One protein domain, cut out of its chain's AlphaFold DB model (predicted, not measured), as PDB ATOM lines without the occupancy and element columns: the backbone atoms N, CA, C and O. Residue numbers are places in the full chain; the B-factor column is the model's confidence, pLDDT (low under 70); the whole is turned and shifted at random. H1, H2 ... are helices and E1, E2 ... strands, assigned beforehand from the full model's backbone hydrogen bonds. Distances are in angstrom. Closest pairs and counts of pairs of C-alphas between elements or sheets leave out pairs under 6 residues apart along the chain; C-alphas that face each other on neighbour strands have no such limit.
ATOM      1  N   SER A   4      52.691 119.174 201.336       53.47
ATOM      2  CA  SER A   4      52.953 117.951 200.550       53.47
ATOM      3  C   SER A   4      51.697 117.127 200.232       53.47
ATOM      4  O   SER A   4      51.551 116.629 199.119       53.47
ATOM      5  N   HIS A   5      50.749 117.012 201.167       42.75
ATOM      6  CA  HIS A   5      49.531 116.216 200.955       42.75
ATOM      7  C   HIS A   5      48.612 116.787 199.859       42.75
ATOM      8  O   HIS A   5      47.949 116.024 199.155       42.75
ATOM      9  N   GLY A   6      48.588 118.114 199.676       43.00
ATOM     10  CA  GLY A   6      47.758 118.769 198.658       43.00
ATOM     11  C   GLY A   6      48.277 118.600 197.226       43.00
ATOM     12  O   GLY A   6      47.484 118.606 196.283       43.00
ATOM     13  N   GLU A   7      49.587 118.426 197.053       49.66
ATOM     14  CA  GLU A   7      50.217 118.203 195.746       49.66
ATOM     15  C   GLU A   7      50.144 116.728 195.330       49.66
ATOM     16  O   GLU A   7      49.781 116.433 194.190       49.66
ATOM     17  N   ILE A   8      50.357 115.802 196.274       48.91
ATOM     18  CA  ILE A   8      50.224 114.351 196.051       48.91
ATOM     19  C   ILE A   8      48.806 113.995 195.566       48.91
ATOM     20  O   ILE A   8      48.648 113.266 194.585       48.91
ATOM     21  N   LEU A   9      47.765 114.559 196.193       49.75
ATOM     22  CA  LEU A   9      46.376 114.329 195.778       49.75
ATOM     23  C   LEU A   9      46.082 114.872 194.370       49.75
ATOM     24  O   LEU A   9      45.438 114.185 193.582       49.75
ATOM     25  N   LYS A  10      46.587 116.064 194.018       54.78
ATOM     26  CA  LYS A  10      46.397 116.653 192.678       54.78
ATOM     27  C   LYS A  10      47.116 115.870 191.574       54.78
ATOM     28  O   LYS A  10      46.563 115.747 190.483       54.78
ATOM     29  N   SER A  11      48.306 115.334 191.853       57.56
ATOM     30  CA  SER A  11      49.064 114.518 190.893       57.56
ATOM     31  C   SER A  11      48.303 113.242 190.523       57.56
ATOM     32  O   SER A  11      48.060 112.983 189.342       57.56
ATOM     33  N   ASN A  12      47.830 112.499 191.530       66.12
ATOM     34  CA  ASN A  12      47.073 111.259 191.331       66.12
ATOM     35  C   ASN A  12      45.778 111.499 190.533       66.12
ATOM     36  O   ASN A  12      45.442 110.729 189.633       66.12
ATOM     37  N   ASP A  13      45.079 112.603 190.810       76.56
ATOM     38  CA  ASP A  13      43.864 113.004 190.093       76.56
ATOM     39  C   ASP A  13      44.140 113.311 188.606       76.56
ATOM     40  O   ASP A  13      43.332 113.003 187.724       76.56
ATOM     41  N   GLN A  14      45.303 113.895 188.302       73.06
ATOM     42  CA  GLN A  14      45.714 114.228 186.938       73.06
ATOM     43  C   GLN A  14      46.166 112.990 186.145       73.06
ATOM     44  O   GLN A  14      45.856 112.879 184.954       73.06
ATOM     45  N   GLU A  15      46.839 112.030 186.784       72.62
ATOM     46  CA  GLU A  15      47.166 110.731 186.181       72.62
ATOM     47  C   GLU A  15      45.922 109.875 185.932       72.62
ATOM     48  O   GLU A  15      45.763 109.325 184.838       72.62
ATOM     49  N   LEU A  16      44.990 109.829 186.889       78.19
ATOM     50  CA  LEU A  16      43.717 109.126 186.736       78.19
ATOM     51  C   LEU A  16      42.909 109.686 185.555       78.19
ATOM     52  O   LEU A  16      42.377 108.917 184.750       78.19
ATOM     53  N   ARG A  17      42.866 111.016 185.386       72.44
ATOM     54  CA  ARG A  17      42.237 111.661 184.216       72.44
ATOM     55  C   ARG A  17      42.904 111.245 182.903       72.44
ATOM     56  O   ARG A  17      42.191 110.822 181.994       72.44
ATOM     57  N   LYS A  18      44.242 111.274 182.819       66.62
ATOM     58  CA  LYS A  18      44.992 110.808 181.633       66.62
ATOM     59  C   LYS A  18      44.690 109.338 181.312       66.62
ATOM     60  O   LYS A  18      44.407 109.007 180.160       66.62
ATOM     61  N   MET A  19      44.683 108.455 182.314       67.88
ATOM     62  CA  MET A  19      44.324 107.043 182.124       67.88
ATOM     63  C   MET A  19      42.886 106.880 181.624       67.88
ATOM     64  O   MET A  19      42.652 106.148 180.661       67.88
ATOM     65  N   LEU A  20      41.920 107.594 182.210       67.50
ATOM     66  CA  LEU A  20      40.523 107.572 181.766       67.50
ATOM     67  C   LEU A  20      40.358 108.073 180.324       67.50
ATOM     68  O   LEU A  20      39.549 107.517 179.582       67.50
ATOM     69  N   GLU A  21      41.121 109.076 179.891       57.53
ATOM     70  CA  GLU A  21      41.141 109.529 178.494       57.53
ATOM     71  C   GLU A  21      41.724 108.473 177.548       57.53
ATOM     72  O   GLU A  21      41.108 108.176 176.519       57.53
ATOM     73  N   VAL A  22      42.832 107.823 177.922       58.09
ATOM     74  CA  VAL A  22      43.409 106.701 177.161       58.09
ATOM     75  C   VAL A  22      42.413 105.543 177.050       58.09
ATOM     76  O   VAL A  22      42.195 105.037 175.947       58.09
ATOM     77  N   PHE A  23      41.746 105.149 178.139       61.03
ATOM     78  CA  PHE A  23      40.718 104.103 178.109       61.03
ATOM     79  C   PHE A  23      39.502 104.502 177.265       61.03
ATOM     80  O   PHE A  23      39.034 103.698 176.458       61.03
ATOM     81  N   ARG A  24      39.013 105.745 177.375       62.19
ATOM     82  CA  ARG A  24      37.925 106.266 176.523       62.19
ATOM     83  C   ARG A  24      38.313 106.252 175.042       62.19
ATOM     84  O   ARG A  24      37.484 105.880 174.214       62.19
ATOM     85  N   SER A  25      39.550 106.622 174.714       49.34
ATOM     86  CA  SER A  25      40.084 106.611 173.347       49.34
ATOM     87  C   SER A  25      40.194 105.185 172.795       49.34
ATOM     88  O   SER A  25      39.583 104.875 171.771       49.34
ATOM     89  N   LYS A  26      40.851 104.273 173.531       54.16
ATOM     90  CA  LYS A  26      40.949 102.844 173.177       54.16
ATOM     91  C   LYS A  26      39.569 102.201 173.005       54.16
ATOM     92  O   LYS A  26      39.345 101.513 172.013       54.16
ATOM     93  N   ARG A  27      38.613 102.487 173.901       64.56
ATOM     94  CA  ARG A  27      37.229 101.994 173.798       64.56
ATOM     95  C   ARG A  27      36.530 102.507 172.538       64.56
ATOM     96  O   ARG A  27      35.891 101.718 171.853       64.56
ATOM     97  N   LYS A  28      36.656 103.799 172.204       57.94
ATOM     98  CA  LYS A  28      36.101 104.366 170.957       57.94
ATOM     99  C   LYS A  28      36.702 103.701 169.712       57.94
ATOM    100  O   LYS A  28      35.954 103.373 168.795       57.94
ATOM    101  N   GLY A  29      38.018 103.473 169.701       54.91
ATOM    102  CA  GLY A  29      38.711 102.775 168.614       54.91
ATOM    103  C   GLY A  29      38.217 101.338 168.428       54.91
ATOM    104  O   GLY A  29      37.833 100.968 167.323       54.91
ATOM    105  N   LEU A  30      38.141 100.566 169.517       62.69
ATOM    106  CA  LEU A  30      37.658  99.183 169.497       62.69
ATOM    107  C   LEU A  30      36.190  99.083 169.050       62.69
ATOM    108  O   LEU A  30      35.864  98.249 168.212       62.69
ATOM    109  N   VAL A  31      35.312  99.963 169.548       65.88
ATOM    110  CA  VAL A  31      33.905 100.034 169.107       65.88
ATOM    111  C   VAL A  31      33.819 100.269 167.598       65.88
ATOM    112  O   VAL A  31      33.047  99.594 166.924       65.88
ATOM    113  N   GLN A  32      34.621 101.185 167.048       61.59
ATOM    114  CA  GLN A  32      34.651 101.424 165.604       61.59
ATOM    115  C   GLN A  32      35.175 100.206 164.830       61.59
ATOM    116  O   GLN A  32      34.535  99.787 163.872       61.59
ATOM    117  N   GLN A  33      36.275  99.583 165.264       58.62
ATOM    118  CA  GLN A  33      36.806  98.370 164.625       58.62
ATOM    119  C   GLN A  33      35.774  97.234 164.582       58.62
ATOM    120  O   GLN A  33      35.590  96.626 163.531       58.62
ATOM    121  N   ILE A  34      35.057  96.998 165.685       68.06
ATOM    122  CA  ILE A  34      33.994  95.987 165.754       68.06
ATOM    123  C   ILE A  34      32.868  96.314 164.766       68.06
ATOM    124  O   ILE A  34      32.461  95.443 164.005       68.06
ATOM    125  N   ARG A  35      32.396  97.568 164.713       69.69
ATOM    126  CA  ARG A  35      31.314  97.984 163.798       69.69
ATOM    127  C   ARG A  35      31.663  97.842 162.317       69.69
ATOM    128  O   ARG A  35      30.761  97.672 161.499       69.69
ATOM    129  N   LEU A  36      32.945  97.932 161.976       66.06
ATOM    130  CA  LEU A  36      33.451  97.818 160.608       66.06
ATOM    131  C   LEU A  36      33.765  96.375 160.202       66.06
ATOM    132  O   LEU A  36      34.039  96.142 159.028       66.06
ATOM    133  N   ALA A  37      33.730  95.414 161.130       69.38
ATOM    134  CA  ALA A  37      33.931  94.010 160.803       69.38
ATOM    135  C   ALA A  37      32.885  93.526 159.782       69.38
ATOM    136  O   ALA A  37      31.715  93.912 159.839       69.38
ATOM    137  N   ILE A  38      33.317  92.656 158.865       74.19
ATOM    138  CA  ILE A  38      32.472  92.065 157.821       74.19
ATOM    139  C   ILE A  38      32.365  90.543 158.045       74.19
ATOM    140  O   ILE A  38      32.966  89.766 157.300       74.19
ATOM    141  N   PRO A  39      31.683  90.088 159.112       74.62
ATOM    142  CA  PRO A  39      31.506  88.661 159.364       74.62
ATOM    143  C   PRO A  39      30.676  88.023 158.239       74.62
ATOM    144  O   PRO A  39      29.872  88.692 157.596       74.62
ATOM    145  N   GLY A  40      30.890  86.734 157.972       73.25
ATOM    146  CA  GLY A  40      30.157  86.001 156.930       73.25
ATOM    147  C   GLY A  40      30.543  86.339 155.482       73.25
ATOM    148  O   GLY A  40      30.010  85.709 154.572       73.25
ATOM    149  N   LEU A  41      31.460  87.286 155.244       82.56
ATOM    150  CA  LEU A  41      31.976  87.591 153.908       82.56
ATOM    151  C   LEU A  41      32.906  86.472 153.411       82.56
ATOM    152  O   LEU A  41      33.915  86.169 154.046       82.56
ATOM    153  N   ALA A  42      32.613  85.920 152.237       80.19
ATOM    154  CA  ALA A  42      33.462  84.962 151.540       80.19
ATOM    155  C   ALA A  42      33.613  85.343 150.063       80.19
ATOM    156  O   ALA A  42      32.646  85.748 149.409       80.19
ATOM    157  N   ARG A  43      34.829  85.188 149.527       79.38
ATOM    158  CA  ARG A  43      35.125  85.373 148.102       79.38
ATOM    159  C   ARG A  43      35.465  84.023 147.477       79.38
ATOM    160  O   ARG A  43      36.516  83.467 147.779       79.38
ATOM    161  N   THR A  44      34.598  83.540 146.595       70.88
ATOM    162  CA  THR A  44      34.720  82.234 145.931       70.88
ATOM    163  C   THR A  44      34.506  82.438 144.438       70.88
ATOM    164  O   THR A  44      33.562  83.122 144.051       70.88
ATOM    165  N   ASP A  45      35.404  81.919 143.598       69.31
ATOM    166  CA  ASP A  45      35.323  81.995 142.127       69.31
ATOM    167  C   ASP A  45      35.058  83.415 141.586       69.31
ATOM    168  O   ASP A  45      34.241  83.656 140.698       69.31
ATOM    169  N   GLY A  46      35.720  84.403 142.197       66.06
ATOM    170  CA  GLY A  46      35.562  85.827 141.888       66.06
ATOM    171  C   GLY A  46      34.275  86.474 142.420       66.06
ATOM    172  O   GLY A  46      34.236  87.700 142.538       66.06
ATOM    173  N   ALA A  47      33.265  85.692 142.806       74.81
ATOM    174  CA  ALA A  47      32.039  86.169 143.433       74.81
ATOM    175  C   ALA A  47      32.267  86.563 144.897       74.81
ATOM    176  O   ALA A  47      33.000  85.898 145.630       74.81
ATOM    177  N   ILE A  48      31.599  87.629 145.334       84.38
ATOM    178  CA  ILE A  48      31.552  88.043 146.737       84.38
ATOM    179  C   ILE A  48      30.201  87.601 147.296       84.38
ATOM    180  O   ILE A  48      29.153  87.910 146.730       84.38
ATOM    181  N   THR A  49      30.226  86.850 148.389       87.38
ATOM    182  CA  THR A  49      29.036  86.308 149.054       87.38
ATOM    183  C   THR A  49      29.059  86.655 150.532       87.38
ATOM    184  O   THR A  49      30.128  86.777 151.128       87.38
ATOM    185  N   VAL A  50      27.878  86.837 151.112       88.31
ATOM    186  CA  VAL A  50      27.690  87.163 152.524       88.31
ATOM    187  C   VAL A  50      26.698  86.179 153.124       88.31
ATOM    188  O   VAL A  50      25.571  86.088 152.645       88.31
ATOM    189  N   ASP A  51      27.103  85.467 154.171       90.69
ATOM    190  CA  ASP A  51      26.202  84.668 155.005       90.69
ATOM    191  C   ASP A  51      25.390  85.582 155.933       90.69
ATOM    192  O   ASP A  51      25.942  86.234 156.828       90.69
ATOM    193  N   THR A  52      24.078  85.669 155.702       93.50
ATOM    194  CA  THR A  52      23.230  86.632 156.415       93.50
ATOM    195  C   THR A  52      22.995  86.227 157.865       93.50
ATOM    196  O   THR A  52      22.994  87.093 158.735       93.50
ATOM    197  N   LYS A  53      22.917  84.922 158.163       92.94
ATOM    198  CA  LYS A  53      22.740  84.403 159.530       92.94
ATOM    199  C   LYS A  53      23.953  84.716 160.402       92.94
ATOM    200  O   LYS A  53      23.811  85.078 161.573       92.94
ATOM    201  N   VAL A  54      25.155  84.616 159.831       90.06
ATOM    202  CA  VAL A  54      26.399  85.015 160.504       90.06
ATOM    203  C   VAL A  54      26.429  86.530 160.750       90.06
ATOM    204  O   VAL A  54      26.805  86.958 161.844       90.06
ATOM    205  N   VAL A  55      25.987  87.352 159.791       91.19
ATOM    206  CA  VAL A  55      25.893  88.814 159.981       91.19
ATOM    207  C   VAL A  55      24.868  89.191 161.053       91.19
ATOM    208  O   VAL A  55      25.192  89.988 161.933       91.19
ATOM    209  N   GLU A  56      23.664  88.622 161.017       94.06
ATOM    210  CA  GLU A  56      22.575  88.902 161.964       94.06
ATOM    211  C   GLU A  56      22.958  88.546 163.402       94.06
ATOM    212  O   GLU A  56      22.919  89.410 164.280       94.06
ATOM    213  N   SER A  57      23.406  87.308 163.633       93.19
ATOM    214  CA  SER A  57      23.815  86.834 164.963       93.19
ATOM    215  C   SER A  57      24.993  87.636 165.534       93.19
ATOM    216  O   SER A  57      24.974  88.030 166.705       93.19
ATOM    217  N   THR A  58      25.990  87.968 164.704       88.31
ATOM    218  CA  THR A  58      27.106  88.827 165.130       88.31
ATOM    219  C   THR A  58      26.626  90.254 165.417       88.31
ATOM    220  O   THR A  58      27.038  90.851 166.410       88.31
ATOM    221  N   ASN A  59      25.726  90.809 164.600       93.06
ATOM    222  CA  ASN A  59      25.166  92.143 164.817       93.06
ATOM    223  C   ASN A  59      24.361  92.223 166.120       93.06
ATOM    224  O   ASN A  59      24.510  93.193 166.862       93.06
ATOM    225  N   GLU A  60      23.553  91.213 166.443       94.00
ATOM    226  CA  GLU A  60      22.828  91.159 167.714       94.00
ATOM    227  C   GLU A  60      23.793  91.124 168.910       94.00
ATOM    228  O   GLU A  60      23.664  91.939 169.828       94.00
ATOM    229  N   ALA A  61      24.816  90.261 168.867       90.44
ATOM    230  CA  ALA A  61      25.850  90.198 169.901       90.44
ATOM    231  C   ALA A  61      26.570  91.548 170.085       90.44
ATOM    232  O   ALA A  61      26.752  92.016 171.214       90.44
ATOM    233  N   VAL A  62      26.912  92.222 168.983       85.06
ATOM    234  CA  VAL A  62      27.538  93.553 168.987       85.06
ATOM    235  C   VAL A  62      26.606  94.620 169.570       85.06
ATOM    236  O   VAL A  62      27.037  95.394 170.425       85.06
ATOM    237  N   ARG A  63      25.320  94.645 169.194       92.50
ATOM    238  CA  ARG A  63      24.325  95.587 169.750       92.50
ATOM    239  C   ARG A  63      24.060  95.340 171.238       92.50
ATOM    240  O   ARG A  63      23.857  96.295 171.986       92.50
ATOM    241  N   LYS A  64      24.106  94.083 171.689       91.88
ATOM    242  CA  LYS A  64      23.992  93.709 173.108       91.88
ATOM    243  C   LYS A  64      25.210  94.161 173.922       91.88
ATOM    244  O   LYS A  64      25.038  94.652 175.032       91.88
ATOM    245  N   ALA A  65      26.419  94.037 173.371       84.75
ATOM    246  CA  ALA A  65      27.662  94.405 174.054       84.75
ATOM    247  C   ALA A  65      27.969  95.915 174.029       84.75
ATOM    248  O   ALA A  65      28.493  96.456 175.002       84.75
ATOM    249  N   LEU A  66      27.675  96.601 172.917       82.56
ATOM    250  CA  LEU A  66      28.096  97.988 172.660       82.56
ATOM    251  C   LEU A  66      26.935  99.002 172.635       82.56
ATOM    252  O   LEU A  66      27.167 100.192 172.406       82.56
ATOM    253  N   GLY A  67      25.699  98.551 172.866       84.69
ATOM    254  CA  GLY A  67      24.477  99.358 172.814       84.69
ATOM    255  C   GLY A  67      23.751  99.282 171.464       84.69
ATOM    256  O   GLY A  67      24.360  99.040 170.422       84.69
ATOM    257  N   LYS A  68      22.430  99.521 171.479       81.44
ATOM    258  CA  LYS A  68      21.529  99.314 170.324       81.44
ATOM    259  C   LYS A  68      21.911 100.103 169.060       81.44
ATOM    260  O   LYS A  68      21.649  99.613 167.962       81.44
ATOM    261  N   GLU A  69      22.572 101.250 169.206       78.69
ATOM    262  CA  GLU A  69      23.033 102.106 168.095       78.69
ATOM    263  C   GLU A  69      24.383 101.668 167.495       78.69
ATOM    264  O   GLU A  69      24.782 102.105 166.414       78.69
ATOM    265  N   SER A  70      25.107 100.779 168.178       78.12
ATOM    266  CA  SER A  70      26.481 100.388 167.845       78.12
ATOM    267  C   SER A  70      26.557  99.156 166.934       78.12
ATOM    268  O   SER A  70      27.532  98.417 167.007       78.12
ATOM    269  N   GLY A  71      25.547  98.912 166.093       85.69
ATOM    270  CA  GLY A  71      25.494  97.748 165.195       85.69
ATOM    271  C   GLY A  71      26.559  97.741 164.087       85.69
ATOM    272  O   GLY A  71      27.192  98.769 163.803       85.69
ATOM    273  N   LEU A  72      26.722  96.573 163.456       84.00
ATOM    274  CA  LEU A  72      27.617  96.326 162.320       84.00
ATOM    275  C   LEU A  72      27.166  97.087 161.070       84.00
ATOM    276  O   LEU A  72      26.004  96.997 160.678       84.00
ATOM    277  N   ILE A  73      28.098  97.750 160.381       83.75
ATOM    278  CA  ILE A  73      27.802  98.497 159.148       83.75
ATOM    279  C   ILE A  73      27.286  97.580 158.031       83.75
ATOM    280  O   ILE A  73      26.355  97.969 157.330       83.75
ATOM    281  N   ILE A  74      27.801  96.349 157.908       86.00
ATOM    282  CA  ILE A  74      27.263  95.396 156.926       86.00
ATOM    283  C   ILE A  74      25.804  95.012 157.214       86.00
ATOM    284  O   ILE A  74      25.030  94.889 156.275       86.00
ATOM    285  N   ALA A  75      25.389  94.887 158.477       91.38
ATOM    286  CA  ALA A  75      24.003  94.535 158.792       91.38
ATOM    287  C   ALA A  75      23.018  95.641 158.377       91.38
ATOM    288  O   ALA A  75      21.941  95.341 157.874       91.38
ATOM    289  N   PHE A  76      23.405  96.915 158.527       89.88
ATOM    290  CA  PHE A  76      22.630  98.038 157.990       89.88
ATOM    291  C   PHE A  76      22.604  98.025 156.457       89.88
ATOM    292  O   PHE A  76      21.537  98.143 155.872       89.88
ATOM    293  N   PHE A  77      23.754  97.808 155.811       90.81
ATOM    294  CA  PHE A  77      23.851  97.757 154.350       90.81
ATOM    295  C   PHE A  77      23.008  96.626 153.728       90.81
ATOM    296  O   PHE A  77      22.309  96.858 152.749       90.81
ATOM    297  N   LEU A  78      23.013  95.419 154.306       91.88
ATOM    298  CA  LEU A  78      22.166  94.316 153.828       91.88
ATOM    299  C   LEU A  78      20.668  94.622 153.977       91.88
ATOM    300  O   LEU A  78      19.889  94.220 153.120       91.88
ATOM    301  N   ALA A  79      20.274  95.341 155.034       90.00
ATOM    302  CA  ALA A  79      18.894  95.784 155.215       90.00
ATOM    303  C   ALA A  79      18.495  96.884 154.211       90.00
ATOM    304  O   ALA A  79      17.356  96.907 153.760       90.00
ATOM    305  N   GLU A  80      19.426  97.765 153.822       89.81
ATOM    306  CA  GLU A  80      19.213  98.775 152.769       89.81
ATOM    307  C   GLU A  80      19.143  98.165 151.354       89.81
ATOM    308  O   GLU A  80      18.508  98.750 150.479       89.81
ATOM    309  N   LEU A  81      19.754  96.994 151.117       88.00
ATOM    310  CA  LEU A  81      19.671  96.282 149.830       88.00
ATOM    311  C   LEU A  81      18.301  95.637 149.551       88.00
ATOM    312  O   LEU A  81      18.062  95.268 148.404       88.00
ATOM    313  N   ASP A  82      17.455  95.446 150.571       82.50
ATOM    314  CA  ASP A  82      16.113  94.831 150.491       82.50
ATOM    315  C   ASP A  82      16.048  93.552 149.621       82.50
ATOM    316  O   ASP A  82      15.169  93.348 148.780       82.50
ATOM    317  N   ARG A  83      17.048  92.676 149.784       86.62
ATOM    318  CA  ARG A  83      17.188  91.424 149.027       86.62
ATOM    319  C   ARG A  83      17.106  90.218 149.949       86.62
ATOM    320  O   ARG A  83      17.892  90.084 150.883       86.62
ATOM    321  N   ASN A  84      16.218  89.285 149.614       89.00
ATOM    322  CA  ASN A  84      16.151  87.998 150.298       89.00
ATOM    323  C   ASN A  84      17.431  87.167 150.057       89.00
ATOM    324  O   ASN A  84      17.967  87.185 148.939       89.00
ATOM    325  N   PRO A  85      17.910  86.411 151.064       91.25
ATOM    326  CA  PRO A  85      18.975  85.431 150.876       91.25
ATOM    327  C   PRO A  85      18.556  84.297 149.932       91.25
ATOM    328  O   PRO A  85      17.371  83.998 149.773       91.25
ATOM    329  N   ASP A  86      19.540  83.624 149.341       91.94
ATOM    330  CA  ASP A  86      19.335  82.374 148.613       91.94
ATOM    331  C   ASP A  86      18.987  81.197 149.550       91.94
ATOM    332  O   ASP A  86      18.978  81.317 150.778       91.94
ATOM    333  N   ALA A  87      18.734  80.018 148.973       90.06
ATOM    334  CA  ALA A  87      18.401  78.805 149.724       90.06
ATOM    335  C   ALA A  87      19.495  78.347 150.717       90.06
ATOM    336  O   ALA A  87      19.208  77.558 151.617       90.06
ATOM    337  N   SER A  88      20.736  78.836 150.586       89.81
ATOM    338  CA  SER A  88      21.829  78.585 151.535       89.81
ATOM    339  C   SER A  88      21.922  79.635 152.653       89.81
ATOM    340  O   SER A  88      22.737  79.486 153.563       89.81
ATOM    341  N   GLY A  89      21.075  80.671 152.629       91.38
ATOM    342  CA  GLY A  89      21.130  81.804 153.555       91.38
ATOM    343  C   GLY A  89      22.170  82.857 153.167       91.38
ATOM    344  O   GLY A  89      22.652  83.582 154.038       91.38
ATOM    345  N   LYS A  90      22.553  82.933 151.885       92.88
ATOM    346  CA  LYS A  90      23.597  83.850 151.409       92.88
ATOM    347  C   LYS A  90      23.059  84.903 150.452       92.88
ATOM    348  O   LYS A  90      22.142  84.661 149.675       92.88
ATOM    349  N   ILE A  91      23.680  86.078 150.470       93.44
ATOM    350  CA  ILE A  91      23.479  87.127 149.467       93.44
ATOM    351  C   ILE A  91      24.767  87.263 148.655       93.44
ATOM    352  O   ILE A  91      25.845  87.492 149.205       93.44
ATOM    353  N   ARG A  92      24.662  87.134 147.328       91.75
ATOM    354  CA  ARG A  92      25.753  87.458 146.400       91.75
ATOM    355  C   ARG A  92      25.756  88.956 146.108       91.75
ATOM    356  O   ARG A  92      24.759  89.480 145.606       91.75
ATOM    357  N   LEU A  93      26.883  89.606 146.381       87.31
ATOM    358  CA  LEU A  93      27.140  91.002 146.044       87.31
ATOM    359  C   LEU A  93      27.768  91.106 144.649       87.31
ATOM    360  O   LEU A  93      28.667  90.343 144.280       87.31
ATOM    361  N   THR A  94      27.307  92.081 143.879       88.50
ATOM    362  CA  THR A  94      28.003  92.613 142.707       88.50
ATOM    363  C   THR A  94      29.211  93.457 143.130       88.50
ATOM    364  O   THR A  94      29.323  93.873 144.284       88.50
ATOM    365  N   GLY A  95      30.116  93.759 142.190       80.00
ATOM    366  CA  GLY A  95      31.246  94.660 142.457       80.00
ATOM    367  C   GLY A  95      30.795  96.036 142.964       80.00
ATOM    368  O   GLY A  95      31.319  96.516 143.963       80.00
ATOM    369  N   LYS A  96      29.741  96.605 142.357       83.44
ATOM    370  CA  LYS A  96      29.170  97.904 142.749       83.44
ATOM    371  C   LYS A  96      28.582  97.894 144.163       83.44
ATOM    372  O   LYS A  96      28.839  98.816 144.925       83.44
ATOM    373  N   GLU A  97      27.836  96.850 144.530       85.62
ATOM    374  CA  GLU A  97      27.300  96.696 145.893       85.62
ATOM    375  C   GLU A  97      28.433  96.534 146.924       85.62
ATOM    376  O   GLU A  97      28.376  97.096 148.012       85.62
ATOM    377  N   TYR A  98      29.509  95.816 146.585       82.00
ATOM    378  CA  TYR A  98      30.667  95.681 147.473       82.00
ATOM    379  C   TYR A  98      31.466  96.993 147.630       82.00
ATOM    380  O   TYR A  98      31.894  97.345 148.734       82.00
ATOM    381  N   GLU A  99      31.631  97.759 146.550       77.94
ATOM    382  CA  GLU A  99      32.162  99.126 146.600       77.94
ATOM    383  C   GLU A  99      31.277 100.035 147.466       77.94
ATOM    384  O   GLU A  99      31.786 100.834 148.250       77.94
ATOM    385  N   GLU A 100      29.954  99.891 147.389       82.19
ATOM    386  CA  GLU A 100      29.004 100.658 148.191       82.19
ATOM    387  C   GLU A 100      29.065 100.329 149.686       82.19
ATOM    388  O   GLU A 100      29.187 101.248 150.501       82.19
ATOM    389  N   LEU A 101      29.115  99.044 150.052       78.56
ATOM    390  CA  LEU A 101      29.414  98.598 151.417       78.56
ATOM    391  C   LEU A 101      30.710  99.242 151.940       78.56
ATOM    392  O   LEU A 101      30.750  99.775 153.055       78.56
ATOM    393  N   THR A 102      31.752  99.263 151.104       72.44
ATOM    394  CA  THR A 102      33.041  99.893 151.429       72.44
ATOM    395  C   THR A 102      32.884 101.409 151.646       72.44
ATOM    396  O   THR A 102      33.411 101.960 152.617       72.44
ATOM    397  N   ARG A 103      32.085 102.106 150.821       71.38
ATOM    398  CA  ARG A 103      31.738 103.529 151.028       71.38
ATOM    399  C   ARG A 103      30.967 103.761 152.333       71.38
ATOM    400  O   ARG A 103      31.232 104.752 153.017       71.38
ATOM    401  N   HIS A 104      30.061 102.861 152.725       71.69
ATOM    402  CA  HIS A 104      29.320 102.966 153.991       71.69
ATOM    403  C   HIS A 104      30.261 102.853 155.204       71.69
ATOM    404  O   HIS A 104      30.148 103.641 156.146       71.69
ATOM    405  N   GLN A 105      31.262 101.970 155.151       65.81
ATOM    406  CA  GLN A 105      32.315 101.866 156.172       65.81
ATOM    407  C   GLN A 105      33.197 103.129 156.258       65.81
ATOM    408  O   GLN A 105      33.509 103.608 157.355       65.81
ATOM    409  N   ILE A 106      33.555 103.725 155.116       58.50
ATOM    410  CA  ILE A 106      34.316 104.988 155.052       58.50
ATOM    411  C   ILE A 106      33.506 106.154 155.652       58.50
ATOM    412  O   ILE A 106      34.017 106.924 156.466       58.50
ATOM    413  N   LYS A 107      32.213 106.253 155.327       63.41
ATOM    414  CA  LYS A 107      31.295 107.272 155.870       63.41
ATOM    415  C   LYS A 107      31.082 107.124 157.384       63.41
ATOM    416  O   LYS A 107      30.996 108.128 158.089       63.41
ATOM    417  N   ALA A 108      31.022 105.890 157.892       59.78
ATOM    418  CA  ALA A 108      30.874 105.598 159.321       59.78
ATOM    419  C   ALA A 108      32.126 105.938 160.155       59.78
ATOM    420  O   ALA A 108      32.011 106.243 161.346       59.78
ATOM    421  N   THR A 109      33.314 105.909 159.537       51.94
ATOM    422  CA  THR A 109      34.580 106.286 160.189       51.94
ATOM    423  C   THR A 109      34.865 107.782 160.135       51.94
ATOM    424  O   THR A 109      35.410 108.312 161.102       51.94
ATOM    425  N   HIS A 110      34.471 108.477 159.062       51.03
ATOM    426  CA  HIS A 110      34.635 109.927 158.930       51.03
ATOM    427  C   HIS A 110      33.420 110.590 158.257       51.03
ATOM    428  O   HIS A 110      33.310 110.584 157.035       51.03
TER     429      HIS A 110
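Overview. This is residues 4 to 110 of the 196 residues of an uncharacterized protein of Phialocephala subalpina (UniProt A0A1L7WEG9). A long helix, H1, makes a shaft whose residues 4 to 30 stick out from a small, compact head. In the head, short H3 crosses between H2 and H4, and a small antiparallel sheet, E1 - E2 - E3, sits at the end far from Ser 4. The printed part has 107 residues, in the order H1 E1 E2 H2 H3 E3 H4, mostly helix. It is extended, with a radius of gyration of the C-alphas of 20.0 A and spans of 72 by 24 by 23 A.

Along the chain. H1, residues 4 to 36, begins at C-alpha 4 (52.953, 117.951, 200.550) and is 48.8 A long. E1 is residues 41 to 44 and E2 47 to 51. H2, residues 52 to 66, measures 20.4 A. H3 is residues 73 to 80 and E3 90 to 93. H4, residues 95 to 109, measures 21.5 A and ends at C-alpha 109 (34.580, 106.286, 160.189).

Arrangement. H3 is the hub. It touches H4 at a steep tilt of 55 degrees, closest at C-alphas 77 and 101, 6.3 A. It touches H2, through residues 55 to 59 of H2 alone, closest at C-alphas 55 and 75, 6.1 A. H1 and H3 only just touch, with 3 pairs of C-alphas within 8 A, closest at 35 and 73, 5.8 A. H2 and H4 are apart. Hairpin E1 and E2 has N 42 and O 49 at 2.9 A, within hydrogen-bond range; E2 and E3 have N 50 and O 91 at 2.9 A. H2 and H4 only graze the sheet. Every O i to N i+4 pair is within range in H2, H3 and H4, and 28 of 29 in H1.

Size, cuts and confidence. The C-alphas of Ser 4 and Ala 87 are the two farthest apart, 72.9 A. The printed part has no cut and no long link. Confidence is under 70 at residues 4 to 12, 18 to 37, 45 to 46 and 105 to 110.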